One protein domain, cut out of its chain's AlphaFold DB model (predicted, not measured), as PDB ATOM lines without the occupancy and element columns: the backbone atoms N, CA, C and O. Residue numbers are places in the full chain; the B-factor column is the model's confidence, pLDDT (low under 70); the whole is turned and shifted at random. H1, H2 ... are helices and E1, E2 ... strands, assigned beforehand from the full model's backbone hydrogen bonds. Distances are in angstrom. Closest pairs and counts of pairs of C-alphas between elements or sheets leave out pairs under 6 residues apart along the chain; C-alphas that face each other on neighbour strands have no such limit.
ATOM      1  N   GLY A  54     -72.895  92.330  76.005       88.88
ATOM      2  CA  GLY A  54     -71.561  92.162  76.584       88.88
ATOM      3  C   GLY A  54     -70.657  93.379  76.363       88.88
ATOM      4  O   GLY A  54     -69.894  93.773  77.245       88.88
ATOM      5  N   GLU A  55     -70.763  94.043  75.208       87.44
ATOM      6  CA  GLU A  55     -70.006  95.271  74.933       87.44
ATOM      7  C   GLU A  55     -70.480  96.456  75.783       87.44
ATOM      8  O   GLU A  55     -69.658  97.253  76.247       87.44
ATOM      9  N   CYS A  56     -71.793  96.567  75.998       89.38
ATOM     10  CA  CYS A  56     -72.390  97.552  76.892       89.38
ATOM     11  C   CYS A  56     -71.937  97.326  78.342       89.38
ATOM     12  O   CYS A  56     -71.483  98.269  78.993       89.38
ATOM     13  N   GLU A  57     -71.981  96.082  78.833       90.62
ATOM     14  CA  GLU A  57     -71.518  95.722  80.178       90.62
ATOM     15  C   GLU A  57     -70.033  96.066  80.377       90.62
ATOM     16  O   GLU A  57     -69.667  96.721  81.358       90.62
ATOM     17  N   LEU A  58     -69.174  95.728  79.407       90.56
ATOM     18  CA  LEU A  58     -67.755  96.088  79.446       90.56
ATOM     19  C   LEU A  58     -67.527  97.602  79.441       90.56
ATOM     20  O   LEU A  58     -66.579  98.080  80.065       90.56
ATOM     21  N   GLU A  59     -68.350  98.383  78.744       89.00
ATOM     22  CA  GLU A  59     -68.234  99.841  78.762       89.00
ATOM     23  C   GLU A  59     -68.682 100.451  80.092       89.00
ATOM     24  O   GLU A  59     -68.027 101.371  80.588       89.00
ATOM     25  N   ILE A  60     -69.736  99.909  80.707       87.88
ATOM     26  CA  ILE A  60     -70.146 100.274  82.069       87.88
ATOM     27  C   ILE A  60     -69.001  99.990  83.047       87.88
ATOM     28  O   ILE A  60     -68.616 100.882  83.806       87.88
ATOM     29  N   LEU A  61     -68.403  98.794  82.981       88.75
ATOM     30  CA  LEU A  61     -67.255  98.423  83.807       88.75
ATOM     31  C   LEU A  61     -66.066  99.365  83.576       88.75
ATOM     32  O   LEU A  61     -65.515  99.891  84.539       88.75
ATOM     33  N   ARG A  62     -65.692  99.631  82.318       87.12
ATOM     34  CA  ARG A  62     -64.601 100.563  81.973       87.12
ATOM     35  C   ARG A  62     -64.850 101.957  82.543       87.12
ATOM     36  O   ARG A  62     -63.934 102.555  83.096       87.12
ATOM     37  N   ASN A  63     -66.077 102.463  82.459       89.00
ATOM     38  CA  ASN A  63     -66.424 103.761  83.034       89.00
ATOM     39  C   ASN A  63     -66.363 103.757  84.566       89.00
ATOM     40  O   ASN A  63     -65.876 104.725  85.150       89.00
ATOM     41  N   ALA A  64     -66.810 102.686  85.223       88.81
ATOM     42  CA  ALA A  64     -66.692 102.547  86.672       88.81
ATOM     43  C   ALA A  64     -65.222 102.494  87.122       88.81
ATOM     44  O   ALA A  64     -64.849 103.218  88.046       88.81
ATOM     45  N   VAL A  65     -64.386 101.706  86.436       86.50
ATOM     46  CA  VAL A  65     -62.935 101.627  86.676       86.50
ATOM     47  C   VAL A  65     -62.295 103.005  86.519       86.50
ATOM     48  O   VAL A  65     -61.687 103.484  87.472       86.50
ATOM     49  N   ASN A  66     -62.538 103.694  85.400       85.12
ATOM     50  CA  ASN A  66     -62.006 105.038  85.157       85.12
ATOM     51  C   ASN A  66     -62.412 106.035  86.256       85.12
ATOM     52  O   ASN A  66     -61.586 106.809  86.728       85.12
ATOM     53  N   ASN A  67     -63.674 106.024  86.697       86.56
ATOM     54  CA  ASN A  67     -64.142 106.928  87.755       86.56
ATOM     55  C   ASN A  67     -63.456 106.650  89.101       86.56
ATOM     56  O   ASN A  67     -63.122 107.583  89.831       86.56
ATOM     57  N   ILE A  68     -63.253 105.372  89.439       85.62
ATOM     58  CA  ILE A  68     -62.569 104.964  90.671       85.62
ATOM     59  C   ILE A  68     -61.086 105.340  90.612       85.62
ATOM     60  O   ILE A  68     -60.556 105.846  91.600       85.62
ATOM     61  N   GLU A  69     -60.424 105.090  89.484       82.94
ATOM     62  CA  GLU A  69     -59.021 105.449  89.262       82.94
ATOM     63  C   GLU A  69     -58.822 106.962  89.339       82.94
ATOM     64  O   GLU A  69     -57.952 107.410  90.078       82.94
ATOM     65  N   ASN A  70     -59.693 107.750  88.701       85.06
ATOM     66  CA  ASN A  70     -59.632 109.209  88.761       85.06
ATOM     67  C   ASN A  70     -59.777 109.737  90.190       85.06
ATOM     68  O   ASN A  70     -58.977 110.552  90.638       85.06
ATOM     69  N   LYS A  71     -60.770 109.241  90.939       85.00
ATOM     70  CA  LYS A  71     -60.973 109.673  92.326       85.00
ATOM     71  C   LYS A  71     -59.763 109.339  93.202       85.00
ATOM     72  O   LYS A  71     -59.338 110.157  94.010       85.00
ATOM     73  N   LYS A  72     -59.196 108.141  93.040       80.25
ATOM     74  CA  LYS A  72     -57.993 107.739  93.777       80.25
ATOM     75  C   LYS A  72     -56.791 108.594  93.398       80.25
ATOM     76  O   LYS A  72     -56.093 109.050  94.294       80.25
ATOM     77  N   GLY A  73     -56.569 108.821  92.107       79.69
ATOM     78  CA  GLY A  73     -55.467 109.646  91.622       79.69
ATOM     79  C   GLY A  73     -55.529 111.066  92.185       79.69
ATOM     80  O   GLY A  73     -54.534 111.567  92.705       79.69
ATOM     81  N   GLU A  74     -56.716 111.677  92.186       82.00
ATOM     82  CA  GLU A  74     -56.940 113.011  92.752       82.00
ATOM     83  C   GLU A  74     -56.599 113.072  94.251       82.00
ATOM     84  O   GLU A  74     -55.946 114.019  94.700       82.00
ATOM     85  N   GLU A  75     -56.980 112.045  95.021       82.38
ATOM     86  CA  GLU A  75     -56.670 111.933  96.454       82.38
ATOM     87  C   GLU A  75     -55.156 111.833  96.731       82.38
ATOM     88  O   GLU A  75     -54.697 112.322  97.766       82.38
ATOM     89  N   VAL A  76     -54.370 111.223  95.832       77.88
ATOM     90  CA  VAL A  76     -52.907 111.079  95.982       77.88
ATOM     91  C   VAL A  76     -52.165 112.322  95.498       77.88
ATOM     92  O   VAL A  76     -51.349 112.896  96.229       77.88
ATOM     93  N   THR A  77     -52.456 112.745  94.270       79.00
ATOM     94  CA  THR A  77     -51.728 113.800  93.554       79.00
ATOM     95  C   THR A  77     -51.858 115.147  94.260       79.00
ATOM     96  O   THR A  77     -50.920 115.945  94.273       79.00
ATOM     97  N   ASN A  78     -52.987 115.389  94.937       79.94
ATOM     98  CA  ASN A  78     -53.230 116.654  95.622       79.94
ATOM     99  C   ASN A  78     -52.664 116.759  97.040       79.94
ATOM    100  O   ASN A  78     -52.808 117.813  97.670       79.94
ATOM    101  N   THR A  79     -51.992 115.725  97.545       87.62
ATOM    102  CA  THR A  79     -51.351 115.816  98.860       87.62
ATOM    103  C   THR A  79     -50.214 116.855  98.851       87.62
ATOM    104  O   THR A  79     -49.472 116.951  97.869       87.62
ATOM    105  N   PRO A  80     -50.022 117.636  99.935       89.25
ATOM    106  CA  PRO A  80     -48.935 118.617 100.010       89.25
ATOM    107  C   PRO A  80     -47.547 118.003  99.781       89.25
ATOM    108  O   PRO A  80     -46.689 118.624  99.160       89.25
ATOM    109  N   GLU A  81     -47.354 116.766 100.246       88.94
ATOM    110  CA  GLU A  81     -46.114 116.008 100.085       88.94
ATOM    111  C   GLU A  81     -45.804 115.723  98.610       88.94
ATOM    112  O   GLU A  81     -44.696 116.013  98.159       88.94
ATOM    113  N   VAL A  82     -46.782 115.229  97.840       88.81
ATOM    114  CA  VAL A  82     -46.607 114.940  96.406       88.81
ATOM    115  C   VAL A  82     -46.403 116.224  95.604       88.81
ATOM    116  O   VAL A  82     -45.498 116.279  94.771       88.81
ATOM    117  N   LYS A  83     -47.151 117.296  95.899       91.19
ATOM    118  CA  LYS A  83     -46.935 118.607  95.256       91.19
ATOM    119  C   LYS A  83     -45.516 119.127  95.482       91.19
ATOM    120  O   LYS A  83     -44.893 119.643  94.558       91.19
ATOM    121  N   GLN A  84     -44.982 118.951  96.689       94.44
ATOM    122  CA  GLN A  84     -43.607 119.327  96.996       94.44
ATOM    123  C   GLN A  84     -42.590 118.444  96.256       94.44
ATOM    124  O   GLN A  84     -41.590 118.970  95.765       94.44
ATOM    125  N   ILE A  85     -42.849 117.138  96.122       94.19
ATOM    126  CA  ILE A  85     -42.001 116.237  95.327       94.19
ATOM    127  C   ILE A  85     -41.928 116.713  93.874       94.19
ATOM    128  O   ILE A  85     -40.823 116.870  93.353       94.19
ATOM    129  N   ILE A  86     -43.082 116.991  93.259       93.88
ATOM    130  CA  ILE A  86     -43.198 117.487  91.880       93.88
ATOM    131  C   ILE A  86     -42.430 118.805  91.714       93.88
ATOM    132  O   ILE A  86     -41.612 118.936  90.806       93.88
ATOM    133  N   GLN A  87     -42.620 119.755  92.631       95.75
ATOM    134  CA  GLN A  87     -41.935 121.047  92.572       95.75
ATOM    135  C   GLN A  87     -40.404 120.894  92.610       95.75
ATOM    136  O   GLN A  87     -39.701 121.544  91.842       95.75
ATOM    137  N   ILE A  88     -39.880 120.008  93.466       97.44
ATOM    138  CA  ILE A  88     -38.431 119.783  93.594       97.44
ATOM    139  C   ILE A  88     -37.828 119.244  92.292       97.44
ATOM    140  O   ILE A  88     -36.777 119.732  91.874       97.44
ATOM    141  N   VAL A  89     -38.466 118.263  91.642       97.62
ATOM    142  CA  VAL A  89     -37.949 117.720  90.373       97.62
ATOM    143  C   VAL A  89     -38.056 118.748  89.249       97.62
ATOM    144  O   VAL A  89     -37.120 118.891  88.465       97.62
ATOM    145  N   GLU A  90     -39.140 119.521  89.195       97.62
ATOM    146  CA  GLU A  90     -39.289 120.596  88.214       97.62
ATOM    147  C   GLU A  90     -38.208 121.667  88.356       97.62
ATOM    148  O   GLU A  90     -37.637 122.098  87.354       97.62
ATOM    149  N   ASP A  91     -37.908 122.090  89.584       98.38
ATOM    150  CA  ASP A  91     -36.860 123.077  89.849       98.38
ATOM    151  C   ASP A  91     -35.475 122.510  89.536       98.38
ATOM    152  O   ASP A  91     -34.683 123.161  88.857       98.38
ATOM    153  N   PHE A  92     -35.221 121.245  89.879       98.50
ATOM    154  CA  PHE A  92     -33.986 120.565  89.496       98.50
ATOM    155  C   PHE A  92     -33.784 120.534  87.971       98.50
ATOM    156  O   PHE A  92     -32.681 120.812  87.488       98.50
ATOM    157  N   ILE A  93     -34.834 120.233  87.199       98.31
ATOM    158  CA  ILE A  93     -34.792 120.238  85.729       98.31
ATOM    159  C   ILE A  93     -34.476 121.643  85.195       98.31
ATOM    160  O   ILE A  93     -33.653 121.778  84.283       98.31
ATOM    161  N   LYS A  94     -35.110 122.686  85.753       97.88
ATOM    162  CA  LYS A  94     -34.886 124.091  85.361       97.88
ATOM    163  C   LYS A  94     -33.439 124.503  85.627       97.88
ATOM    164  O   LYS A  94     -32.759 124.940  84.695       97.88
ATOM    165  N   ASP A  95     -32.968 124.296  86.853       97.88
ATOM    166  CA  ASP A  95     -31.658 124.742  87.331       97.88
ATOM    167  C   ASP A  95     -30.512 124.072  86.566       97.88
ATOM    168  O   ASP A  95     -29.530 124.718  86.193       97.88
ATOM    169  N   ASN A  96     -30.665 122.785  86.245       97.69
ATOM    170  CA  ASN A  96     -29.665 122.018  85.499       97.69
ATOM    171  C   ASN A  96     -29.857 122.095  83.975       97.69
ATOM    172  O   ASN A  96     -29.107 121.478  83.220       97.69
ATOM    173  N   ASN A  97     -30.831 122.876  83.493       96.50
ATOM    174  CA  ASN A  97     -31.152 123.034  82.074       96.50
ATOM    175  C   ASN A  97     -31.412 121.699  81.339       96.50
ATOM    176  O   ASN A  97     -31.086 121.561  80.155       96.50
ATOM    177  N   LEU A  98     -32.008 120.723  82.026       98.31
ATOM    178  CA  LEU A  98     -32.310 119.399  81.475       98.31
ATOM    179  C   LEU A  98     -33.507 119.463  80.519       98.31
ATOM    180  O   LEU A  98     -34.251 120.445  80.509       98.31
ATOM    181  N   VAL A  99     -33.670 118.442  79.670       98.50
ATOM    182  CA  VAL A  99     -34.686 118.459  78.603       98.50
ATOM    183  C   VAL A  99     -35.656 117.297  78.749       98.50
ATOM    184  O   VAL A  99     -35.291 116.148  78.511       98.50
ATOM    185  N   CYS A 100     -36.911 117.600  79.070       98.44
ATOM    186  CA  CYS A 100     -37.967 116.604  79.206       98.44
ATOM    187  C   CYS A 100     -38.335 115.973  77.856       98.44
ATOM    188  O   CYS A 100     -38.428 116.669  76.837       98.44
ATOM    189  N   TYR A 101     -38.611 114.670  77.842       97.56
ATOM    190  CA  TYR A 101     -39.107 113.922  76.684       97.56
ATOM    191  C   TYR A 101     -40.355 113.096  77.055       97.56
ATOM    192  O   TYR A 101     -41.023 113.355  78.055       97.56
ATOM    193  N   GLY A 102     -40.760 112.170  76.186       95.38
ATOM    194  CA  GLY A 102     -41.816 111.211  76.508       95.38
ATOM    195  C   GLY A 102     -43.230 111.800  76.500       95.38
ATOM    196  O   GLY A 102     -43.530 112.776  75.808       95.38
ATOM    197  N   GLY A 103     -44.136 111.144  77.229       94.69
ATOM    198  CA  GLY A 103     -45.556 111.508  77.258       94.69
ATOM    199  C   GLY A 103     -45.795 112.892  77.852       94.69
ATOM    200  O   GLY A 103     -46.542 113.677  77.271       94.69
ATOM    201  N   THR A 104     -45.125 113.189  78.965       94.62
ATOM    202  CA  THR A 104     -45.230 114.460  79.692       94.62
ATOM    203  C   THR A 104     -44.741 115.618  78.831       94.62
ATOM    204  O   THR A 104     -45.421 116.637  78.730       94.62
ATOM    205  N   ALA A 105     -43.632 115.442  78.103       97.44
ATOM    206  CA  ALA A 105     -43.164 116.475  77.185       97.44
ATOM    207  C   ALA A 105     -44.132 116.739  76.035       97.44
ATOM    208  O   ALA A 105     -44.400 117.900  75.736       97.44
ATOM    209  N   ILE A 106     -44.687 115.689  75.413       97.62
ATOM    210  CA  ILE A 106     -45.696 115.865  74.361       97.62
ATOM    211  C   ILE A 106     -46.910 116.597  74.936       97.62
ATOM    212  O   ILE A 106     -47.375 117.543  74.318       97.62
ATOM    213  N   ASN A 107     -47.408 116.196  76.105       97.00
ATOM    214  CA  ASN A 107     -48.567 116.828  76.724       97.00
ATOM    215  C   ASN A 107     -48.337 118.326  76.975       97.00
ATOM    216  O   ASN A 107     -49.140 119.158  76.566       97.00
ATOM    217  N   ASN A 108     -47.208 118.687  77.583       96.50
ATOM    218  CA  ASN A 108     -46.997 120.044  78.090       96.50
ATOM    219  C   ASN A 108     -46.731 121.075  76.995       96.50
ATOM    220  O   ASN A 108     -47.008 122.257  77.197       96.50
ATOM    221  N   ILE A 109     -46.253 120.646  75.824       97.38
ATOM    222  CA  ILE A 109     -46.125 121.536  74.664       97.38
ATOM    223  C   ILE A 109     -47.446 121.704  73.904       97.38
ATOM    224  O   ILE A 109     -47.540 122.582  73.045       97.38
ATOM    225  N   LEU A 110     -48.463 120.873  74.152       97.56
ATOM    226  CA  LEU A 110     -49.755 120.995  73.476       97.56
ATOM    227  C   LEU A 110     -50.616 122.093  74.118       97.56
ATOM    228  O   LEU A 110     -50.556 122.301  75.333       97.56
ATOM    229  N   PRO A 111     -51.476 122.765  73.327       95.94
ATOM    230  CA  PRO A 111     -52.525 123.617  73.875       95.94
ATOM    231  C   PRO A 111     -53.424 122.829  74.829       95.94
ATOM    232  O   PRO A 111     -53.732 121.672  74.551       95.94
ATOM    233  N   LYS A 112     -53.923 123.475  75.891       93.19
ATOM    234  CA  LYS A 112     -54.732 122.846  76.954       93.19
ATOM    235  C   LYS A 112     -55.850 121.928  76.439       93.19
ATOM    236  O   LYS A 112     -55.969 120.805  76.903       93.19
ATOM    237  N   ARG A 113     -56.592 122.356  75.414       93.94
ATOM    238  CA  ARG A 113     -57.686 121.580  74.788       93.94
ATOM    239  C   ARG A 113     -57.265 120.259  74.123       93.94
ATOM    240  O   ARG A 113     -58.116 119.424  73.851       93.94
ATOM    241  N   ASP A 114     -55.987 120.125  73.778       94.94
ATOM    242  CA  ASP A 114     -55.417 118.961  73.095       94.94
ATOM    243  C   ASP A 114     -54.472 118.163  74.021       94.94
ATOM    244  O   ASP A 114     -53.873 117.179  73.577       94.94
ATOM    245  N   GLN A 115     -54.337 118.573  75.291       94.81
ATOM    246  CA  GLN A 115     -53.641 117.809  76.326       94.81
ATOM    247  C   GLN A 115     -54.426 116.530  76.632       94.81
ATOM    248  O   GLN A 115     -55.655 116.511  76.617       94.81
ATOM    249  N   PHE A 116     -53.701 115.440  76.855       92.50
ATOM    250  CA  PHE A 116     -54.258 114.112  77.113       92.50
ATOM    251  C   PHE A 116     -53.933 113.593  78.514       92.50
ATOM    252  O   PHE A 116     -54.395 112.508  78.856       92.50
ATOM    253  N   TYR A 117     -53.131 114.332  79.284       91.38
ATOM    254  CA  TYR A 117     -52.919 114.098  80.704       91.38
ATOM    255  C   TYR A 117     -53.639 115.146  81.545       91.38
ATOM    256  O   TYR A 117     -53.706 116.317  81.155       91.38
ATOM    257  N   ASN A 118     -54.138 114.720  82.703       87.69
ATOM    258  CA  ASN A 118     -54.732 115.586  83.710       87.69
ATOM    259  C   ASN A 118     -53.927 115.510  85.012       87.69
ATOM    260  O   ASN A 118     -54.145 114.620  85.831       87.69
ATOM    261  N   PHE A 119     -53.042 116.486  85.224       85.81
ATOM    262  CA  PHE A 119     -52.172 116.515  86.402       85.81
ATOM    263  C   PHE A 119     -52.868 116.891  87.716       85.81
ATOM    264  O   PHE A 119     -52.222 116.876  88.760       85.81
ATOM    265  N   ASP A 120     -54.169 117.190  87.694       81.69
ATOM    266  CA  ASP A 120     -54.965 117.282  88.922       81.69
ATOM    267  C   ASP A 120     -55.320 115.886  89.466       81.69
ATOM    268  O   ASP A 120     -55.664 115.736  90.639       81.69
ATOM    269  N   ILE A 121     -55.220 114.863  88.608       80.88
ATOM    270  CA  ILE A 121     -55.595 113.475  88.883       80.88
ATOM    271  C   ILE A 121     -54.368 112.559  88.861       80.88
ATOM    272  O   ILE A 121     -54.264 111.663  89.691       80.88
ATOM    273  N   GLU A 122     -53.429 112.758  87.937       83.06
ATOM    274  CA  GLU A 122     -52.260 111.886  87.785       83.06
ATOM    275  C   GLU A 122     -50.944 112.636  88.015       83.06
ATOM    276  O   GLU A 122     -50.746 113.751  87.535       83.06
ATOM    277  N   MET A 123     -50.004 112.013  88.724       82.25
ATOM    278  CA  MET A 123     -48.670 112.581  88.900       82.25
ATOM    279  C   MET A 123     -47.911 112.582  87.559       82.25
ATOM    280  O   MET A 123     -47.907 111.563  86.860       82.25
ATOM    281  N   PRO A 124     -47.245 113.689  87.177       85.25
ATOM    282  CA  PRO A 124     -46.429 113.718  85.970       85.25
ATOM    283  C   PRO A 124     -45.253 112.740  86.077       85.25
ATOM    284  O   PRO A 124     -44.460 112.797  87.013       85.25
ATOM    285  N   ASP A 125     -45.116 111.883  85.067       84.06
ATOM    286  CA  ASP A 125     -43.958 111.006  84.887       84.06
ATOM    287  C   ASP A 125     -42.839 111.810  84.206       84.06
ATOM    288  O   ASP A 125     -42.917 112.113  83.005       84.06
ATOM    289  N   TYR A 126     -41.861 112.278  84.983       94.25
ATOM    290  CA  TYR A 126     -40.783 113.122  84.471       94.25
ATOM    291  C   TYR A 126     -39.662 112.287  83.849       94.25
ATOM    292  O   TYR A 126     -38.676 111.934  84.488       94.25
ATOM    293  N   ASP A 127     -39.804 112.056  82.550       97.12
ATOM    294  CA  ASP A 127     -38.751 111.603  81.645       97.12
ATOM    295  C   ASP A 127     -37.902 112.794  81.169       97.12
ATOM    296  O   ASP A 127     -38.423 113.685  80.486       97.12
ATOM    297  N   PHE A 128     -36.596 112.822  81.439       98.12
ATOM    298  CA  PHE A 128     -35.713 113.852  80.881       98.12
ATOM    299  C   PHE A 128     -34.325 113.349  80.498       98.12
ATOM    300  O   PHE A 128     -33.751 112.434  81.085       98.12
ATOM    301  N   PHE A 129     -33.769 113.973  79.464       97.94
ATOM    302  CA  PHE A 129     -32.416 113.704  79.027       97.94
ATOM    303  C   PHE A 129     -31.398 114.502  79.835       97.94
ATOM    304  O   PHE A 129     -31.628 115.666  80.176       97.94
ATOM    305  N   SER A 130     -30.234 113.892  80.037       97.62
ATOM    306  CA  SER A 130     -29.036 114.546  80.554       97.62
ATOM    307  C   SER A 130     -27.793 114.019  79.838       97.62
ATOM    308  O   SER A 130     -27.711 112.841  79.479       97.62
ATOM    309  N   SER A 131     -26.793 114.881  79.651       96.62
ATOM    310  CA  SER A 131     -25.453 114.461  79.235       96.62
ATOM    311  C   SER A 131     -24.618 113.876  80.383       96.62
ATOM    312  O   SER A 131     -23.516 113.390  80.146       96.62
ATOM    313  N   ASN A 132     -25.134 113.882  81.614       96.62
ATOM    314  CA  ASN A 132     -24.501 113.357  82.823       96.62
ATOM    315  C   ASN A 132     -25.524 112.637  83.730       96.62
ATOM    316  O   ASN A 132     -25.599 112.871  84.939       96.62
ATOM    317  N   ALA A 133     -26.345 111.771  83.127       97.44
ATOM    318  CA  ALA A 133     -27.586 111.269  83.718       97.44
ATOM    319  C   ALA A 133     -27.405 110.572  85.074       97.44
ATOM    320  O   ALA A 133     -28.199 110.785  85.987       97.44
ATOM    321  N   MET A 134     -26.339 109.783  85.230       97.38
ATOM    322  CA  MET A 134     -26.066 109.070  86.479       97.38
ATOM    323  C   MET A 134     -25.803 110.022  87.647       97.38
ATOM    324  O   MET A 134     -26.339 109.846  88.738       97.38
ATOM    325  N   ASN A 135     -24.977 111.042  87.418       97.88
ATOM    326  CA  ASN A 135     -24.636 112.009  88.454       97.88
ATOM    327  C   ASN A 135     -25.812 112.933  88.754       97.88
ATOM    328  O   ASN A 135     -26.019 113.286  89.910       97.88
ATOM    329  N   ASP A 136     -26.613 113.288  87.752       98.50
ATOM    330  CA  ASP A 136     -27.826 114.071  87.986       98.50
ATOM    331  C   ASP A 136     -28.875 113.270  88.774       98.50
ATOM    332  O   ASP A 136     -29.536 113.841  89.637       98.50
ATOM    333  N   ALA A 137     -28.952 111.945  88.595       98.31
ATOM    334  CA  ALA A 137     -29.774 111.078  89.444       98.31
ATOM    335  C   ALA A 137     -29.306 111.080  90.907       98.31
ATOM    336  O   ALA A 137     -30.127 111.232  91.812       98.31
ATOM    337  N   LYS A 138     -27.988 110.968  91.144       97.94
ATOM    338  CA  LYS A 138     -27.395 111.056  92.492       97.94
ATOM    339  C   LYS A 138     -27.682 112.419  93.139       97.94
ATOM    340  O   LYS A 138     -28.210 112.468  94.243       97.94
ATOM    341  N   LYS A 139     -27.456 113.523  92.415       98.19
ATOM    342  CA  LYS A 139     -27.739 114.888  92.902       98.19
ATOM    343  C   LYS A 139     -29.215 115.117  93.219       98.19
ATOM    344  O   LYS A 139     -29.524 115.785  94.202       98.19
ATOM    345  N   LEU A 140     -30.125 114.608  92.387       98.31
ATOM    346  CA  LEU A 140     -31.561 114.725  92.640       98.31
ATOM    347  C   LEU A 140     -31.950 113.946  93.904       98.31
ATOM    348  O   LEU A 140     -32.697 114.465  94.733       98.31
ATOM    349  N   ALA A 141     -31.398 112.746  94.099       97.75
ATOM    350  CA  ALA A 141     -31.580 111.989  95.335       97.75
ATOM    351  C   ALA A 141     -31.056 112.762  96.566       97.75
ATOM    352  O   ALA A 141     -31.777 112.917  97.553       97.75
ATOM    353  N   ASP A 142     -29.851 113.330  96.492       97.12
ATOM    354  CA  ASP A 142     -29.282 114.148  97.573       97.12
ATOM    355  C   ASP A 142     -30.144 115.373  97.897       97.12
ATOM    356  O   ASP A 142     -30.333 115.730  99.063       97.12
ATOM    357  N   LEU A 143     -30.709 116.011  96.868       97.56
ATOM    358  CA  LEU A 143     -31.611 117.144  97.027       97.56
ATOM    359  C   LEU A 143     -32.870 116.752  97.809       97.56
ATOM    360  O   LEU A 143     -33.258 117.477  98.729       97.56
ATOM    361  N   TYR A 144     -33.479 115.605  97.498       96.62
ATOM    362  CA  TYR A 144     -34.610 115.088  98.268       96.62
ATOM    363  C   TYR A 144     -34.215 114.761  99.708       96.62
ATOM    364  O   TYR A 144     -34.903 115.190 100.636       96.62
ATOM    365  N   LYS A 145     -33.071 114.107  99.934       94.62
ATOM    366  CA  LYS A 145     -32.610 113.829 101.302       94.62
ATOM    367  C   LYS A 145     -32.441 115.114 102.111       94.62
ATOM    368  O   LYS A 145     -32.944 115.227 103.226       94.62
ATOM    369  N   LYS A 146     -31.819 116.133 101.512       95.00
ATOM    370  CA  LYS A 146     -31.638 117.460 102.118       95.00
ATOM    371  C   LYS A 146     -32.965 118.157 102.444       95.00
ATOM    372  O   LYS A 146     -33.013 118.977 103.358       95.00
ATOM    373  N   LYS A 147     -34.039 117.850 101.712       94.50
ATOM    374  CA  LYS A 147     -35.397 118.362 101.963       94.50
ATOM    375  C   LYS A 147     -36.159 117.578 103.042       94.50
ATOM    376  O   LYS A 147     -37.279 117.967 103.361       94.50
ATOM    377  N   GLY A 148     -35.551 116.549 103.641       92.50
ATOM    378  CA  GLY A 148     -36.103 115.804 104.776       92.50
ATOM    379  C   GLY A 148     -36.932 114.577 104.395       92.50
ATOM    380  O   GLY A 148     -37.717 114.107 105.217       92.50
ATOM    381  N   TYR A 149     -36.788 114.073 103.165       92.25
ATOM    382  CA  TYR A 149     -37.383 112.798 102.766       92.25
ATOM    383  C   TYR A 149     -36.532 111.635 103.285       92.25
ATOM    384  O   TYR A 149     -35.304 111.659 103.181       92.25
ATOM    385  N   ASP A 150     -37.196 110.634 103.859       85.81
ATOM    386  CA  ASP A 150     -36.528 109.525 104.542       85.81
ATOM    387  C   ASP A 150     -36.028 108.493 103.524       85.81
ATOM    388  O   ASP A 150     -34.828 108.250 103.444       85.81
ATOM    389  N   GLU A 151     -36.926 107.969 102.684       90.38
ATOM    390  CA  GLU A 151     -36.639 106.883 101.743       90.38
ATOM    391  C   GLU A 151     -36.345 107.434 100.344       90.38
ATOM    392  O   GLU A 151     -37.255 107.632  99.535       90.38
ATOM    393  N   VAL A 152     -35.071 107.684 100.039       95.00
ATOM    394  CA  VAL A 152     -34.647 108.183  98.722       95.00
ATOM    395  C   VAL A 152     -33.678 107.214  98.061       95.00
ATOM    396  O   VAL A 152     -32.689 106.790  98.656       95.00
ATOM    397  N   LEU A 153     -33.946 106.878  96.800       95.94
ATOM    398  CA  LEU A 153     -33.144 105.918  96.052       95.94
ATOM    399  C   LEU A 153     -32.972 106.352  94.598       95.94
ATOM    400  O   LEU A 153     -33.955 106.531  93.886       95.94
ATOM    401  N   ALA A 154     -31.728 106.414  94.129       97.44
ATOM    402  CA  ALA A 154     -31.414 106.454  92.705       97.44
ATOM    403  C   ALA A 154     -30.929 105.074  92.237       97.44
ATOM    404  O   ALA A 154     -30.003 104.508  92.821       97.44
ATOM    405  N   THR A 155     -31.529 104.521  91.183       97.31
ATOM    406  CA  THR A 155     -31.143 103.214  90.628       97.31
ATOM    407  C   THR A 155     -30.901 103.241  89.132       97.31
ATOM    408  O   THR A 155     -31.394 104.113  88.422       97.31
ATOM    409  N   ALA A 156     -30.167 102.252  88.625       96.06
ATOM    410  CA  ALA A 156     -30.125 101.984  87.196       96.06
ATOM    411  C   ALA A 156     -31.473 101.407  86.723       96.06
ATOM    412  O   ALA A 156     -31.987 100.420  87.255       96.06
ATOM    413  N   GLY A 157     -32.043 102.015  85.685       92.62
ATOM    414  CA  GLY A 157     -33.275 101.587  85.036       92.62
ATOM    415  C   GLY A 157     -33.100 100.302  84.225       92.62
ATOM    416  O   GLY A 157     -32.012  99.740  84.116       92.62
ATOM    417  N   THR A 158     -34.190  99.806  83.636       88.00
ATOM    418  CA  THR A 158     -34.166  98.578  82.817       88.00
ATOM    419  C   THR A 158     -33.249  98.710  81.604       88.00
ATOM    420  O   THR A 158     -32.544  97.764  81.276       88.00
ATOM    421  N   HIS A 159     -33.240  99.876  80.961       88.56
ATOM    422  CA  HIS A 159     -32.377 100.161  79.821       88.56
ATOM    423  C   HIS A 159     -31.067 100.790  80.294       88.56
ATOM    424  O   HIS A 159     -31.082 101.702  81.124       88.56
ATOM    425  N   TYR A 160     -29.947 100.318  79.749       91.62
ATOM    426  CA  TYR A 160     -28.625 100.856  80.052       91.62
ATOM    427  C   TYR A 160     -28.561 102.372  79.807       91.62
ATOM    428  O   TYR A 160     -29.061 102.874  78.798       91.62
ATOM    429  N   GLY A 161     -27.955 103.107  80.743       93.25
ATOM    430  CA  GLY A 161     -27.841 104.566  80.680       93.25
ATOM    431  C   GLY A 161     -29.118 105.338  81.030       93.25
ATOM    432  O   GLY A 161     -29.132 106.555  80.882       93.25
ATOM    433  N   THR A 162     -30.182 104.676  81.490       95.88
ATOM    434  CA  THR A 162     -31.330 105.346  82.124       95.88
ATOM    435  C   THR A 162     -31.295 105.100  83.622       95.88
ATOM    436  O   THR A 162     -31.061 103.971  84.045       95.88
ATOM    437  N   PHE A 163     -31.547 106.129  84.422       97.69
ATOM    438  CA  PHE A 163     -31.542 106.071  85.882       97.69
ATOM    439  C   PHE A 163     -32.896 106.510  86.425       97.69
ATOM    440  O   PHE A 163     -33.527 107.393  85.855       97.69
ATOM    441  N   LYS A 164     -33.345 105.888  87.510       97.81
ATOM    442  CA  LYS A 164     -34.639 106.152  88.140       97.81
ATOM    443  C   LYS A 164     -34.423 106.729  89.524       97.81
ATOM    444  O   LYS A 164     -33.615 106.183  90.271       97.81
ATOM    445  N   VAL A 165     -35.155 107.779  89.879       97.62
ATOM    446  CA  VAL A 165     -35.160 108.330  91.241       97.62
ATOM    447  C   VAL A 165     -36.505 108.048  91.897       97.62
ATOM    448  O   VAL A 165     -37.555 108.352  91.333       97.62
ATOM    449  N   PHE A 166     -36.455 107.469  93.091       95.62
ATOM    450  CA  PHE A 166     -37.601 107.168  93.934       95.62
ATOM    451  C   PHE A 166     -37.536 107.990  95.219       95.62
ATOM    452  O   PHE A 166     -36.465 108.121  95.815       95.62
ATOM    453  N   VAL A 167     -38.687 108.496  95.657       94.00
ATOM    454  CA  VAL A 167     -38.848 109.241  96.912       94.00
ATOM    455  C   VAL A 167     -40.057 108.686  97.643       94.00
ATOM    456  O   VAL A 167     -41.152 108.673  97.090       94.00
ATOM    457  N   ASN A 168     -39.870 108.188  98.863       90.25
ATOM    458  CA  ASN A 168     -40.899 107.482  99.629       90.25
ATOM    459  C   ASN A 168     -41.608 106.410  98.782       90.25
ATOM    460  O   ASN A 168     -42.830 106.298  98.787       90.25
ATOM    461  N   PHE A 169     -40.809 105.641  98.030       87.81
ATOM    462  CA  PHE A 169     -41.230 104.601  97.079       87.81
ATOM    463  C   PHE A 169     -41.979 105.102  95.828       87.81
ATOM    464  O   PHE A 169     -42.304 104.296  94.957       87.81
ATOM    465  N   ILE A 170     -42.226 106.408  95.696       88.44
ATOM    466  CA  ILE A 170     -42.862 107.013  94.521       88.44
ATOM    467  C   ILE A 170     -41.802 107.173  93.424       88.44
ATOM    468  O   ILE A 170     -40.761 107.776  93.695       88.44
ATOM    469  N   PRO A 171     -42.014 106.656  92.199       91.44
ATOM    470  CA  PRO A 171     -41.138 106.951  91.070       91.44
ATOM    471  C   PRO A 171     -41.305 108.420  90.674       91.44
ATOM    472  O   PRO A 171     -42.391 108.846  90.293       91.44
ATOM    473  N   VAL A 172     -40.233 109.195  90.788       92.75
ATOM    474  CA  VAL A 172     -40.268 110.645  90.563       92.75
ATOM    475  C   VAL A 172     -39.756 111.018  89.179       92.75
ATOM    476  O   VAL A 172     -40.298 111.922  88.548       92.75
ATOM    477  N   ALA A 173     -38.685 110.363  88.727       96.44
ATOM    478  CA  ALA A 173     -38.008 110.735  87.494       96.44
ATOM    479  C   ALA A 173     -37.263 109.571  86.843       96.44
ATOM    480  O   ALA A 173     -36.607 108.786  87.536       96.44
ATOM    481  N   ASP A 174     -37.273 109.574  85.511       97.75
ATOM    482  CA  ASP A 174     -36.420 108.771  84.641       97.75
ATOM    483  C   ASP A 174     -35.434 109.706  83.913       97.75
ATOM    484  O   ASP A 174     -35.818 110.602  83.158       97.75
ATOM    485  N   ILE A 175     -34.138 109.501  84.148       98.06
ATOM    486  CA  ILE A 175     -33.049 110.335  83.631       98.06
ATOM    487  C   ILE A 175     -32.241 109.525  82.624       98.06
ATOM    488  O   ILE A 175     -31.524 108.595  83.001       98.06
ATOM    489  N   THR A 176     -32.332 109.871  81.344       97.56
ATOM    490  CA  THR A 176     -31.684 109.113  80.263       97.56
ATOM    491  C   THR A 176     -30.439 109.813  79.734       97.56
ATOM    492  O   THR A 176     -30.453 110.994  79.376       97.56
ATOM    493  N   GLN A 177     -29.354 109.049  79.633       97.00
ATOM    494  CA  GLN A 177     -28.073 109.485  79.101       97.00
ATOM    495  C   GLN A 177     -28.153 109.779  77.598       97.00
ATOM    496  O   GLN A 177     -28.436 108.907  76.771       97.00
ATOM    497  N   MET A 178     -27.762 110.995  77.233       95.31
ATOM    498  CA  MET A 178     -27.544 111.418  75.852       95.31
ATOM    499  C   MET A 178     -26.092 111.858  75.656       95.31
ATOM    500  O   MET A 178     -25.433 112.275  76.606       95.31
ATOM    501  N   SER A 179     -25.543 111.730  74.448       94.81
ATOM    502  CA  SER A 179     -24.214 112.282  74.177       94.81
ATOM    503  C   SER A 179     -24.274 113.808  74.199       94.81
ATOM    504  O   SER A 179     -25.278 114.393  73.792       94.81
ATOM    505  N   HIS A 180     -23.194 114.454  74.645       94.19
ATOM    506  CA  HIS A 180     -23.100 115.917  74.667       94.19
ATOM    507  C   HIS A 180     -23.430 116.535  73.298       94.19
ATOM    508  O   HIS A 180     -24.276 117.417  73.209       94.19
ATOM    509  N   GLU A 181     -22.857 115.989  72.216       92.75
ATOM    510  CA  GLU A 181     -23.056 116.486  70.845       92.75
ATOM    511  C   GLU A 181     -24.541 116.627  70.465       92.75
ATOM    512  O   GLU A 181     -24.932 117.646  69.880       92.75
ATOM    513  N   VAL A 182     -25.348 115.617  70.811       94.62
ATOM    514  CA  VAL A 182     -26.779 115.531  70.489       94.62
ATOM    515  C   VAL A 182     -27.622 116.289  71.510       94.62
ATOM    516  O   VAL A 182     -28.560 116.997  71.130       94.62
ATOM    517  N   PHE A 183     -27.262 116.194  72.794       96.44
ATOM    518  CA  PHE A 183     -27.930 116.912  73.876       96.44
ATOM    519  C   PHE A 183     -27.915 118.419  73.632       96.44
ATOM    520  O   PHE A 183     -28.968 119.046  73.710       96.44
ATOM    521  N   ASP A 184     -26.784 118.979  73.203       95.75
ATOM    522  CA  ASP A 184     -26.660 120.406  72.898       95.75
ATOM    523  C   ASP A 184     -27.622 120.859  71.788       95.75
ATOM    524  O   ASP A 184     -28.193 121.950  71.856       95.75
ATOM    525  N   VAL A 185     -27.825 120.033  70.750       94.94
ATOM    526  CA  VAL A 185     -28.762 120.358  69.657       94.94
ATOM    527  C   VAL A 185     -30.191 120.384  70.186       94.94
ATOM    528  O   VAL A 185     -30.927 121.343  69.959       94.94
ATOM    529  N   ILE A 186     -30.581 119.336  70.908       96.12
ATOM    530  CA  ILE A 186     -31.938 119.169  71.436       96.12
ATOM    531  C   ILE A 186     -32.251 120.237  72.481       96.12
ATOM    532  O   ILE A 186     -33.340 120.807  72.467       96.12
ATOM    533  N   GLN A 187     -31.291 120.551  73.351       96.69
ATOM    534  CA  GLN A 187     -31.416 121.601  74.351       96.69
ATOM    535  C   GLN A 187     -31.573 122.974  73.688       96.69
ATOM    536  O   GLN A 187     -32.450 123.743  74.090       96.69
ATOM    537  N   LYS A 188     -30.788 123.273  72.643       96.44
ATOM    538  CA  LYS A 188     -30.890 124.528  71.884       96.44
ATOM    539  C   LYS A 188     -32.233 124.683  71.170       96.44
ATOM    540  O   LYS A 188     -32.766 125.786  71.117       96.44
ATOM    541  N   GLU A 189     -32.771 123.601  70.617       95.75
ATOM    542  CA  GLU A 189     -34.031 123.608  69.861       95.75
ATOM    543  C   GLU A 189     -35.280 123.385  70.734       95.75
ATOM    544  O   GLU A 189     -36.398 123.351  70.213       95.75
ATOM    545  N   SER A 190     -35.101 123.189  72.043       97.56
ATOM    546  CA  SER A 190     -36.184 122.865  72.974       97.56
ATOM    547  C   SER A 190     -37.261 123.952  73.044       97.56
ATOM    548  O   SER A 190     -36.998 125.149  72.901       97.56
ATOM    549  N   ILE A 191     -38.496 123.529  73.311       98.00
ATOM    550  CA  ILE A 191     -39.608 124.433  73.610       98.00
ATOM    551  C   ILE A 191     -39.610 124.692  75.112       98.00
ATOM    552  O   ILE A 191     -39.601 123.749  75.901       98.00
ATOM    553  N   ARG A 192     -39.650 125.961  75.520       97.31
ATOM    554  CA  ARG A 192     -39.773 126.327  76.934       97.31
ATOM    555  C   ARG A 192     -41.226 126.589  77.300       97.31
ATOM    556  O   ARG A 192     -41.861 127.443  76.691       97.31
ATOM    557  N   VAL A 193     -41.720 125.902  78.327       96.12
ATOM    558  CA  VAL A 193     -43.028 126.157  78.949       96.12
ATOM    559  C   VAL A 193     -42.809 126.202  80.455       96.12
ATOM    560  O   VAL A 193     -42.183 125.300  81.002       96.12
ATOM    561  N   ALA A 194     -43.245 127.280  81.115       93.62
ATOM    562  CA  ALA A 194     -42.992 127.507  82.546       93.62
ATOM    563  C   ALA A 194     -41.509 127.311  82.949       93.62
ATOM    564  O   ALA A 194     -41.194 126.730  83.982       93.62
ATOM    565  N   GLN A 195     -40.590 127.787  82.097       95.56
ATOM    566  CA  GLN A 195     -39.125 127.671  82.233       95.56
ATOM    567  C   GLN A 195     -38.543 126.247  82.120       95.56
ATOM    568  O   GLN A 195     -37.325 126.109  81.999       95.56
ATOM    569  N   ILE A 196     -39.373 125.207  82.047       97.44
ATOM    570  CA  ILE A 196     -38.941 123.835  81.764       97.44
ATOM    571  C   ILE A 196     -38.709 123.683  80.258       97.44
ATOM    572  O   ILE A 196     -39.500 124.163  79.440       97.44
ATOM    573  N   ARG A 197     -37.611 123.019  79.878       98.44
ATOM    574  CA  ARG A 197     -37.303 122.699  78.480       98.44
ATOM    575  C   ARG A 197     -37.920 121.360  78.103       98.44
ATOM    576  O   ARG A 197     -37.644 120.340  78.726       98.44
ATOM    577  N   TYR A 198     -38.679 121.360  77.021       98.44
ATOM    578  CA  TYR A 198     -39.274 120.178  76.422       98.44
ATOM    579  C   TYR A 198     -38.648 119.903  75.061       98.44
ATOM    580  O   TYR A 198     -38.363 120.814  74.279       98.44
ATOM    581  N   THR A 199     -38.433 118.623  74.786       98.06
ATOM    582  CA  THR A 199     -37.811 118.120  73.562       98.06
ATOM    583  C   THR A 199     -38.495 118.688  72.304       98.06
ATOM    584  O   THR A 199     -39.727 118.767  72.263       98.06
ATOM    585  N   PRO A 200     -37.739 119.055  71.248       97.38
ATOM    586  CA  PRO A 200     -38.310 119.601  70.021       97.38
ATOM    587  C   PRO A 200     -39.348 118.656  69.385       97.38
ATOM    588  O   PRO A 200     -39.124 117.439  69.343       97.38
ATOM    589  N   GLU A 449     -36.060  89.767  77.232       85.00
ATOM    590  CA  GLU A 449     -35.139  88.667  77.476       85.00
ATOM    591  C   GLU A 449     -33.715  89.053  77.061       85.00
ATOM    592  O   GLU A 449     -32.805  88.882  77.868       85.00
ATOM    593  N   ASP A 450     -33.527  89.671  75.887       86.69
ATOM    594  CA  ASP A 450     -32.218  90.190  75.457       86.69
ATOM    595  C   ASP A 450     -31.669  91.214  76.466       86.69
ATOM    596  O   ASP A 450     -30.508  91.124  76.852       86.69
ATOM    597  N   ILE A 451     -32.500  92.146  76.957       86.94
ATOM    598  CA  ILE A 451     -32.074  93.155  77.952       86.94
ATOM    599  C   ILE A 451     -31.663  92.492  79.271       86.94
ATOM    600  O   ILE A 451     -30.691  92.899  79.911       86.94
ATOM    601  N   ARG A 452     -32.405  91.468  79.709       88.44
ATOM    602  CA  ARG A 452     -32.063  90.704  80.918       88.44
ATOM    603  C   ARG A 452     -30.757  89.941  80.739       88.44
ATOM    604  O   ARG A 452     -29.948  89.939  81.664       88.44
ATOM    605  N   GLN A 453     -30.547  89.335  79.572       91.44
ATOM    606  CA  GLN A 453     -29.311  88.632  79.253       91.44
ATOM    607  C   GLN A 453     -28.125  89.596  79.226       91.44
ATOM    608  O   GLN A 453     -27.131  89.344  79.896       91.44
ATOM    609  N   GLU A 454     -28.260  90.739  78.552       91.00
ATOM    610  CA  GLU A 454     -27.228  91.777  78.491       91.00
ATOM    611  C   GLU A 454     -26.834  92.259  79.895       91.00
ATOM    612  O   GLU A 454     -25.649  92.340  80.223       91.00
ATOM    613  N   LYS A 455     -27.821  92.494  80.771       91.56
ATOM    614  CA  LYS A 455     -27.563  92.812  82.180       91.56
ATOM    615  C   LYS A 455     -26.897  91.669  82.941       91.56
ATOM    616  O   LYS A 455     -26.015  91.932  83.752       91.56
ATOM    617  N   SER A 456     -27.296  90.421  82.717       93.44
ATOM    618  CA  SER A 456     -26.666  89.259  83.357       93.44
ATOM    619  C   SER A 456     -25.191  89.142  82.962       93.44
ATOM    620  O   SER A 456     -24.318  89.015  83.823       93.44
ATOM    621  N   ASP A 457     -24.897  89.289  81.670       95.12
ATOM    622  CA  ASP A 457     -23.541  89.238  81.127       95.12
ATOM    623  C   ASP A 457     -22.680  90.387  81.667       95.12
ATOM    624  O   ASP A 457     -21.532  90.176  82.070       95.12
ATOM    625  N   ALA A 458     -23.236  91.602  81.721       93.56
ATOM    626  CA  ALA A 458     -22.578  92.750  82.333       93.56
ATOM    627  C   ALA A 458     -22.305  92.513  83.827       93.56
ATOM    628  O   ALA A 458     -21.209  92.806  84.304       93.56
ATOM    629  N   PHE A 459     -23.247  91.918  84.565       94.19
ATOM    630  CA  PHE A 459     -23.067  91.616  85.984       94.19
ATOM    631  C   PHE A 459     -21.939  90.606  86.202       94.19
ATOM    632  O   PHE A 459     -21.071  90.835  87.041       94.19
ATOM    633  N   GLN A 460     -21.880  89.526  85.417       95.50
ATOM    634  CA  GLN A 460     -20.801  88.540  85.547       95.50
ATOM    635  C   GLN A 460     -19.415  89.147  85.310       95.50
ATOM    636  O   GLN A 460     -18.469  88.792  86.013       95.50
ATOM    637  N   LYS A 461     -19.306  90.085  84.360       95.31
ATOM    638  CA  LYS A 461     -18.057  90.795  84.051       95.31
ATOM    639  C   LYS A 461     -17.676  91.828  85.114       95.31
ATOM    640  O   LYS A 461     -16.489  92.056  85.331       95.31
ATOM    641  N   LEU A 462     -18.661  92.459  85.756       95.31
ATOM    642  CA  LEU A 462     -18.446  93.621  86.624       95.31
ATOM    643  C   LEU A 462     -18.635  93.336  88.120       95.31
ATOM    644  O   LEU A 462     -18.324  94.206  88.926       95.31
ATOM    645  N   LYS A 463     -19.084  92.142  88.530       92.50
ATOM    646  CA  LYS A 463     -19.341  91.799  89.946       92.50
ATOM    647  C   LYS A 463     -18.146  92.009  90.880       92.50
ATOM    648  O   LYS A 463     -18.347  92.273  92.057       92.50
ATOM    649  N   SER A 464     -16.916  91.907  90.372       92.56
ATOM    650  CA  SER A 464     -15.684  92.174  91.129       92.56
ATOM    651  C   SER A 464     -15.301  93.658  91.181       92.56
ATOM    652  O   SER A 464     -14.402  94.027  91.928       92.56
ATOM    653  N   LYS A 465     -15.976  94.515  90.406       92.88
ATOM    654  CA  LYS A 465     -15.735  95.960  90.283       92.88
ATOM    655  C   LYS A 465     -16.858  96.795  90.910       92.88
ATOM    656  O   LYS A 465     -17.204  97.860  90.393       92.88
ATOM    657  N   GLN A 466     -17.465  96.315  91.993       88.19
ATOM    658  CA  GLN A 466     -18.459  97.100  92.730       88.19
ATOM    659  C   GLN A 466     -17.870  98.452  93.160       88.19
ATOM    660  O   GLN A 466     -16.668  98.564  93.401       88.19
ATOM    661  N   ASN A 467     -18.720  99.477  93.257       85.62
ATOM    662  CA  ASN A 467     -18.339 100.861  93.580       85.62
ATOM    663  C   ASN A 467     -17.489 101.573  92.510       85.62
ATOM    664  O   ASN A 467     -16.853 102.587  92.797       85.62
ATOM    665  N   THR A 468     -17.473 101.071  91.274       93.12
ATOM    666  CA  THR A 468     -16.874 101.776  90.131       93.12
ATOM    667  C   THR A 468     -17.942 102.470  89.289       93.12
ATOM    668  O   THR A 468     -19.084 102.015  89.223       93.12
ATOM    669  N   ASP A 469     -17.560 103.541  88.585       92.81
ATOM    670  CA  ASP A 469     -18.436 104.232  87.621       92.81
ATOM    671  C   ASP A 469     -18.964 103.269  86.543       92.81
ATOM    672  O   ASP A 469     -20.136 103.313  86.179       92.81
ATOM    673  N   GLU A 470     -18.116 102.342  86.084       93.31
ATOM    674  CA  GLU A 470     -18.478 101.308  85.107       93.31
ATOM    675  C   GLU A 470     -19.598 100.398  85.632       93.31
ATOM    676  O   GLU A 470     -20.574 100.155  84.922       93.31
ATOM    677  N   TYR A 471     -19.493  99.929  86.880       94.62
ATOM    678  CA  TYR A 471     -20.526  99.110  87.519       94.62
ATOM    679  C   TYR A 471     -21.823  99.896  87.738       94.62
ATOM    680  O   TYR A 471     -22.908  99.416  87.399       94.62
ATOM    681  N   ASP A 472     -21.721 101.126  88.245       94.94
ATOM    682  CA  ASP A 472     -22.877 101.972  88.542       94.94
ATOM    683  C   ASP A 472     -23.695 102.291  87.281       94.94
ATOM    684  O   ASP A 472     -24.926 102.291  87.325       94.94
ATOM    685  N   ARG A 473     -23.066 102.464  86.114       93.38
ATOM    686  CA  ARG A 473     -23.812 102.684  84.859       93.38
ATOM    687  C   ARG A 473     -24.808 101.565  84.531       93.38
ATOM    688  O   ARG A 473     -25.802 101.820  83.849       93.38
ATOM    689  N   TRP A 474     -24.556 100.347  85.008       93.88
ATOM    690  CA  TRP A 474     -25.420  99.181  84.815       93.88
ATOM    691  C   TRP A 474     -26.322  98.880  86.011       93.88
ATOM    692  O   TRP A 474     -27.474  98.464  85.829       93.88
ATOM    693  N   PHE A 475     -25.788  99.059  87.219       95.88
ATOM    694  CA  PHE A 475     -26.349  98.519  88.456       95.88
ATOM    695  C   PHE A 475     -26.371  99.532  89.601       95.88
ATOM    696  O   PHE A 475     -26.390  99.119  90.761       95.88
ATOM    697  N   LEU A 476     -26.375 100.837  89.294       95.88
ATOM    698  CA  LEU A 476     -26.479 101.893  90.299       95.88
ATOM    699  C   LEU A 476     -27.562 101.542  91.321       95.88
ATOM    700  O   LEU A 476     -28.705 101.245  90.958       95.88
ATOM    701  N   LYS A 477     -27.191 101.633  92.594       95.12
ATOM    702  CA  LYS A 477     -28.094 101.602  93.739       95.12
ATOM    703  C   LYS A 477     -27.551 102.590  94.763       95.12
ATOM    704  O   LYS A 477     -26.712 102.251  95.589       95.12
ATOM    705  N   TYR A 478     -27.986 103.835  94.647       94.94
ATOM    706  CA  TYR A 478     -27.490 104.947  95.442       94.94
ATOM    707  C   TYR A 478     -28.545 105.425  96.434       94.94
ATOM    708  O   TYR A 478     -29.652 105.795  96.040       94.94
ATOM    709  N   ARG A 479     -28.166 105.434  97.712       92.75
ATOM    710  CA  ARG A 479     -28.902 106.050  98.816       92.75
ATOM    711  C   ARG A 479     -28.036 107.189  99.379       92.75
ATOM    712  O   ARG A 479     -26.884 106.919  99.729       92.75
ATOM    713  N   PRO A 480     -28.535 108.432  99.444       90.00
ATOM    714  CA  PRO A 480     -27.830 109.544 100.081       90.00
ATOM    715  C   PRO A 480     -27.406 109.219 101.525       90.00
ATOM    716  O   PRO A 480     -28.111 108.515 102.250       90.00
ATOM    717  N   SER A 481     -26.250 109.724 101.968       67.88
ATOM    718  CA  SER A 481     -25.686 109.404 103.289       67.88
ATOM    719  C   SER A 481     -26.632 109.782 104.441       67.88
ATOM    720  O   SER A 481     -27.103 110.916 104.524       67.88
ATOM    721  N   GLY A 482     -26.892 108.825 105.340       58.78
ATOM    722  CA  GLY A 482     -27.853 108.939 106.449       58.78
ATOM    723  C   GLY A 482     -28.792 107.730 106.577       58.78
ATOM    724  O   GLY A 482     -29.344 107.511 107.650       58.78
ATOM    725  N   ASP A 483     -28.904 106.916 105.522       50.94
ATOM    726  CA  ASP A 483     -29.707 105.688 105.495       50.94
ATOM    727  C   ASP A 483     -28.845 104.452 105.785       50.94
ATOM    728  O   ASP A 483     -28.533 103.663 104.895       50.94
ATOM    729  N   ASN A 484     -28.471 104.263 107.055       42.50
ATOM    730  CA  ASN A 484     -27.953 102.983 107.561       42.50
ATOM    731  C   ASN A 484     -29.102 101.968 107.720       42.50
ATOM    732  O   ASN A 484     -29.292 101.392 108.789       42.50
ATOM    733  N   VAL A 485     -29.921 101.796 106.684       51.28
ATOM    734  CA  VAL A 485     -30.943 100.750 106.659       51.28
ATOM    735  C   VAL A 485     -30.280  99.519 106.057       51.28
ATOM    736  O   VAL A 485     -29.778  99.579 104.931       51.28
ATOM    737  N   GLU A 486     -30.235  98.426 106.826       46.31
ATOM    738  CA  GLU A 486     -29.827  97.110 106.327       46.31
ATOM    739  C   GLU A 486     -30.535  96.811 105.005       46.31
ATOM    740  O   GLU A 486     -31.641  97.291 104.750       46.31
ATOM    741  N   ASP A 487     -29.881  96.041 104.137       43.31
ATOM    742  CA  ASP A 487     -30.331  95.791 102.772       43.31
ATOM    743  C   ASP A 487     -31.549  94.844 102.738       43.31
ATOM    744  O   ASP A 487     -31.515  93.749 102.189       43.31
ATOM    745  N   THR A 488     -32.660  95.255 103.352       46.59
ATOM    746  CA  THR A 488     -33.950  94.590 103.225       46.59
ATOM    747  C   THR A 488     -34.431  94.773 101.792       46.59
ATOM    748  O   THR A 488     -34.406  95.889 101.264       46.59
ATOM    749  N   GLU A 489     -34.838  93.674 101.155       41.62
ATOM    750  CA  GLU A 489     -35.336  93.643  99.779       41.62
ATOM    751  C   GLU A 489     -36.272  94.824  99.483       41.62
ATOM    752  O   GLU A 489     -37.319  94.984 100.113       41.62
ATOM    753  N   TRP A 490     -35.913  95.631  98.479       44.94
ATOM    754  CA  TRP A 490     -36.814  96.622  97.896       44.94
ATOM    755  C   TRP A 490     -38.009  95.895  97.282       44.94
ATOM    756  O   TRP A 490     -37.960  95.443  96.134       44.94
ATOM    757  N   LYS A 491     -39.094  95.764  98.042       45.00
ATOM    758  CA  LYS A 491     -40.355  95.250  97.514       45.00
ATOM    759  C   LYS A 491     -40.932  96.282  96.548       45.00
ATOM    760  O   LYS A 491     -41.061  97.459  96.873       45.00
ATOM    761  N   LYS A 492     -41.281  95.843  95.335       39.19
ATOM    762  CA  LYS A 492     -42.118  96.636  94.427       39.19
ATOM    763  C   LYS A 492     -43.503  96.742  95.050       39.19
ATOM    764  O   LYS A 492     -44.283  95.800  94.956       39.19
ATOM    765  N   TYR A 493     -43.778  97.873  95.680       53.19
ATOM    766  CA  TYR A 493     -45.098  98.172  96.207       53.19
ATOM    767  C   TYR A 493     -46.005  98.654  95.081       53.19
ATOM    768  O   TYR A 493     -45.633  99.490  94.256       53.19
ATOM    769  N   THR A 494     -47.211  98.110  95.043       46.25
ATOM    770  CA  THR A 494     -48.316  98.694  94.291       46.25
ATOM    771  C   THR A 494     -48.676 100.053  94.891       46.25
ATOM    772  O   THR A 494     -48.465 100.300  96.077       46.25
ATOM    773  N   GLU A 495     -49.275 100.937  94.098       45.16
ATOM    774  CA  GLU A 495     -49.715 102.271  94.537       45.16
ATOM    775  C   GLU A 495     -50.584 102.227  95.815       45.16
ATOM    776  O   GLU A 495     -50.476 103.071  96.704       45.16
ATOM    777  N   LYS A 496     -51.381 101.160  95.973       45.69
ATOM    778  CA  LYS A 496     -52.201 100.887  97.163       45.69
ATOM    779  C   LYS A 496     -51.369 100.570  98.412       45.69
ATOM    780  O   LYS A 496     -51.730 100.981  99.515       45.69
ATOM    781  N   GLU A 497     -50.286  99.820  98.255       51.66
ATOM    782  CA  GLU A 497     -49.366  99.494  99.349       51.66
ATOM    783  C   GLU A 497     -48.547 100.721  99.743       51.66
ATOM    784  O   GLU A 497     -48.431 101.019 100.928       51.66
ATOM    785  N   LEU A 498     -48.111 101.501  98.754       55.62
ATOM    786  CA  LEU A 498     -47.484 102.810  98.928       55.62
ATOM    787  C   LEU A 498     -48.349 103.755  99.772       55.62
ATOM    788  O   LEU A 498     -47.879 104.315 100.758       55.62
ATOM    789  N   LEU A 499     -49.642 103.863  99.458       50.66
ATOM    790  CA  LEU A 499     -50.602 104.667 100.220       50.66
ATOM    791  C   LEU A 499     -50.791 104.187 101.662       50.66
ATOM    792  O   LEU A 499     -50.929 104.998 102.577       50.66
ATOM    793  N   SER A 500     -50.814 102.872 101.876       61.00
ATOM    794  CA  SER A 500     -50.866 102.287 103.219       61.00
ATOM    795  C   SER A 500     -49.604 102.633 104.014       61.00
ATOM    796  O   SER A 500     -49.683 103.046 105.171       61.00
ATOM    797  N   MET A 501     -48.437 102.539 103.374       63.78
ATOM    798  CA  MET A 501     -47.146 102.838 103.988       63.78
ATOM    799  C   MET A 501     -46.984 104.328 104.293       63.78
ATOM    800  O   MET A 501     -46.598 104.660 105.409       63.78
ATOM    801  N   LEU A 502     -47.370 105.222 103.378       53.41
ATOM    802  CA  LEU A 502     -47.374 106.674 103.594       53.41
ATOM    803  C   LEU A 502     -48.307 107.069 104.747       53.41
ATOM    804  O   LEU A 502     -47.910 107.822 105.638       53.41
ATOM    805  N   LYS A 503     -49.518 106.496 104.802       61.12
ATOM    806  CA  LYS A 503     -50.455 106.713 105.920       61.12
ATOM    807  C   LYS A 503     -49.886 106.212 107.246       61.12
ATOM    808  O   LYS A 503     -50.026 106.893 108.260       61.12
ATOM    809  N   ASN A 504     -49.222 105.057 107.256       59.28
ATOM    810  CA  ASN A 504     -48.586 104.512 108.457       59.28
ATOM    811  C   ASN A 504     -47.359 105.330 108.890       59.28
ATOM    812  O   ASN A 504     -47.186 105.571 110.084       59.28
ATOM    813  N   ALA A 505     -46.555 105.825 107.948       48.84
ATOM    814  CA  ALA A 505     -45.413 106.697 108.216       48.84
ATOM    815  C   ALA A 505     -45.859 108.048 108.800       48.84
ATOM    816  O   ALA A 505     -45.310 108.493 109.808       48.84
ATOM    817  N   GLN A 506     -46.916 108.658 108.254       52.88
ATOM    818  CA  GLN A 506     -47.528 109.866 108.821       52.88
ATOM    819  C   GLN A 506     -48.131 109.610 110.209       52.88
ATOM    820  O   GLN A 506     -47.971 110.429 111.112       52.88
TER     821      GLN A 506
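AT A GLANCE: This is residues 54 to 200 and 449 to 506 of the 540 residues of an uncharacterized protein of viral metagenome (UniProt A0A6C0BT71). Look first for a strongly twisted four-stranded sheet with helices H2 and H4 packed on one face; beyond its edge strand E1 lie the small hairpin E5-E6 and helices H3 and H5, and at the E2 edge H7, with H6 folded back on it. Residues 54 to 68 of the long helix H1 stick out from this body. The printed part has 205 residues, with the order H1 H2 H3 E1 H4 E2 E3 E4 H5 E5 E6 H6 H7 H8, of mixed class. The larger sheet, E1 E4 E3 E2, is mixed; the smaller is antiparallel. The whole is compact, with a radius of gyration of the C-alphas of 18.8 A and spans of 58 by 44 by 39 A.

IN THESE COORDINATES: Find C-alpha 54 at (-71.561, 92.162, 76.584); from there H1 runs 33.9 A to residue 77. Next come H2, residues 80 to 95, 22.3 A, H3, 102 to 109, and E1, 126 to 130. H4, 133 to 146, leads to E2, 152 to 156, E3, 162 to 167, and E4, 170 to 177, 21.5 A. Then follow H5, 180 to 189, E5, 191 to 193, and E6, 196 to 198. Past the cut, H6 begins at C-alpha 449 (-35.139, 88.667, 77.476) and ends at 462; H7 is 469 to 475 and H8 495 to 506.

HOW THE PARTS SIT: Start at E1, parallel to E4, with N 128 and O 174 2.9 A apart. E2, E3 and E4 form a meander, each strand the antiparallel neighbour of the one before: N 165 and O 173 are 2.9 A apart, N 155 and O 164 2.8 A. E1, H4, E2 is a split strand-helix-strand unit, two strands running the same way with others between, its crossover right-handed. H2 and H4 lie on the same face, at heights over the sheet of 9.6 and 8.1 A; they only just touch, with 3 pairs of C-alphas within 8 A, the closest those of Phe 92 and Leu 140. In the hairpin E5 and E6, N 198 and O 191 are 2.8 A apart. H6 and H7 touch, closest at C-alphas 462 and 471, 5.9 A. Each O i to N i+4 pair is within hydrogen-bond range in H1, H2, H3, H4, H6 and H8; H5 has 5 of 6, H7 2 of 3.

THE WHOLE: The C-alphas of Cys 56 and Ser 464, the farthest apart, are 58.7 A apart. Residues 201 to 448 are not printed; the gap is 32.0 A. The links H3 to E1 and H7 to H8 are long. Residues 481 to 506 have pLDDT under 70.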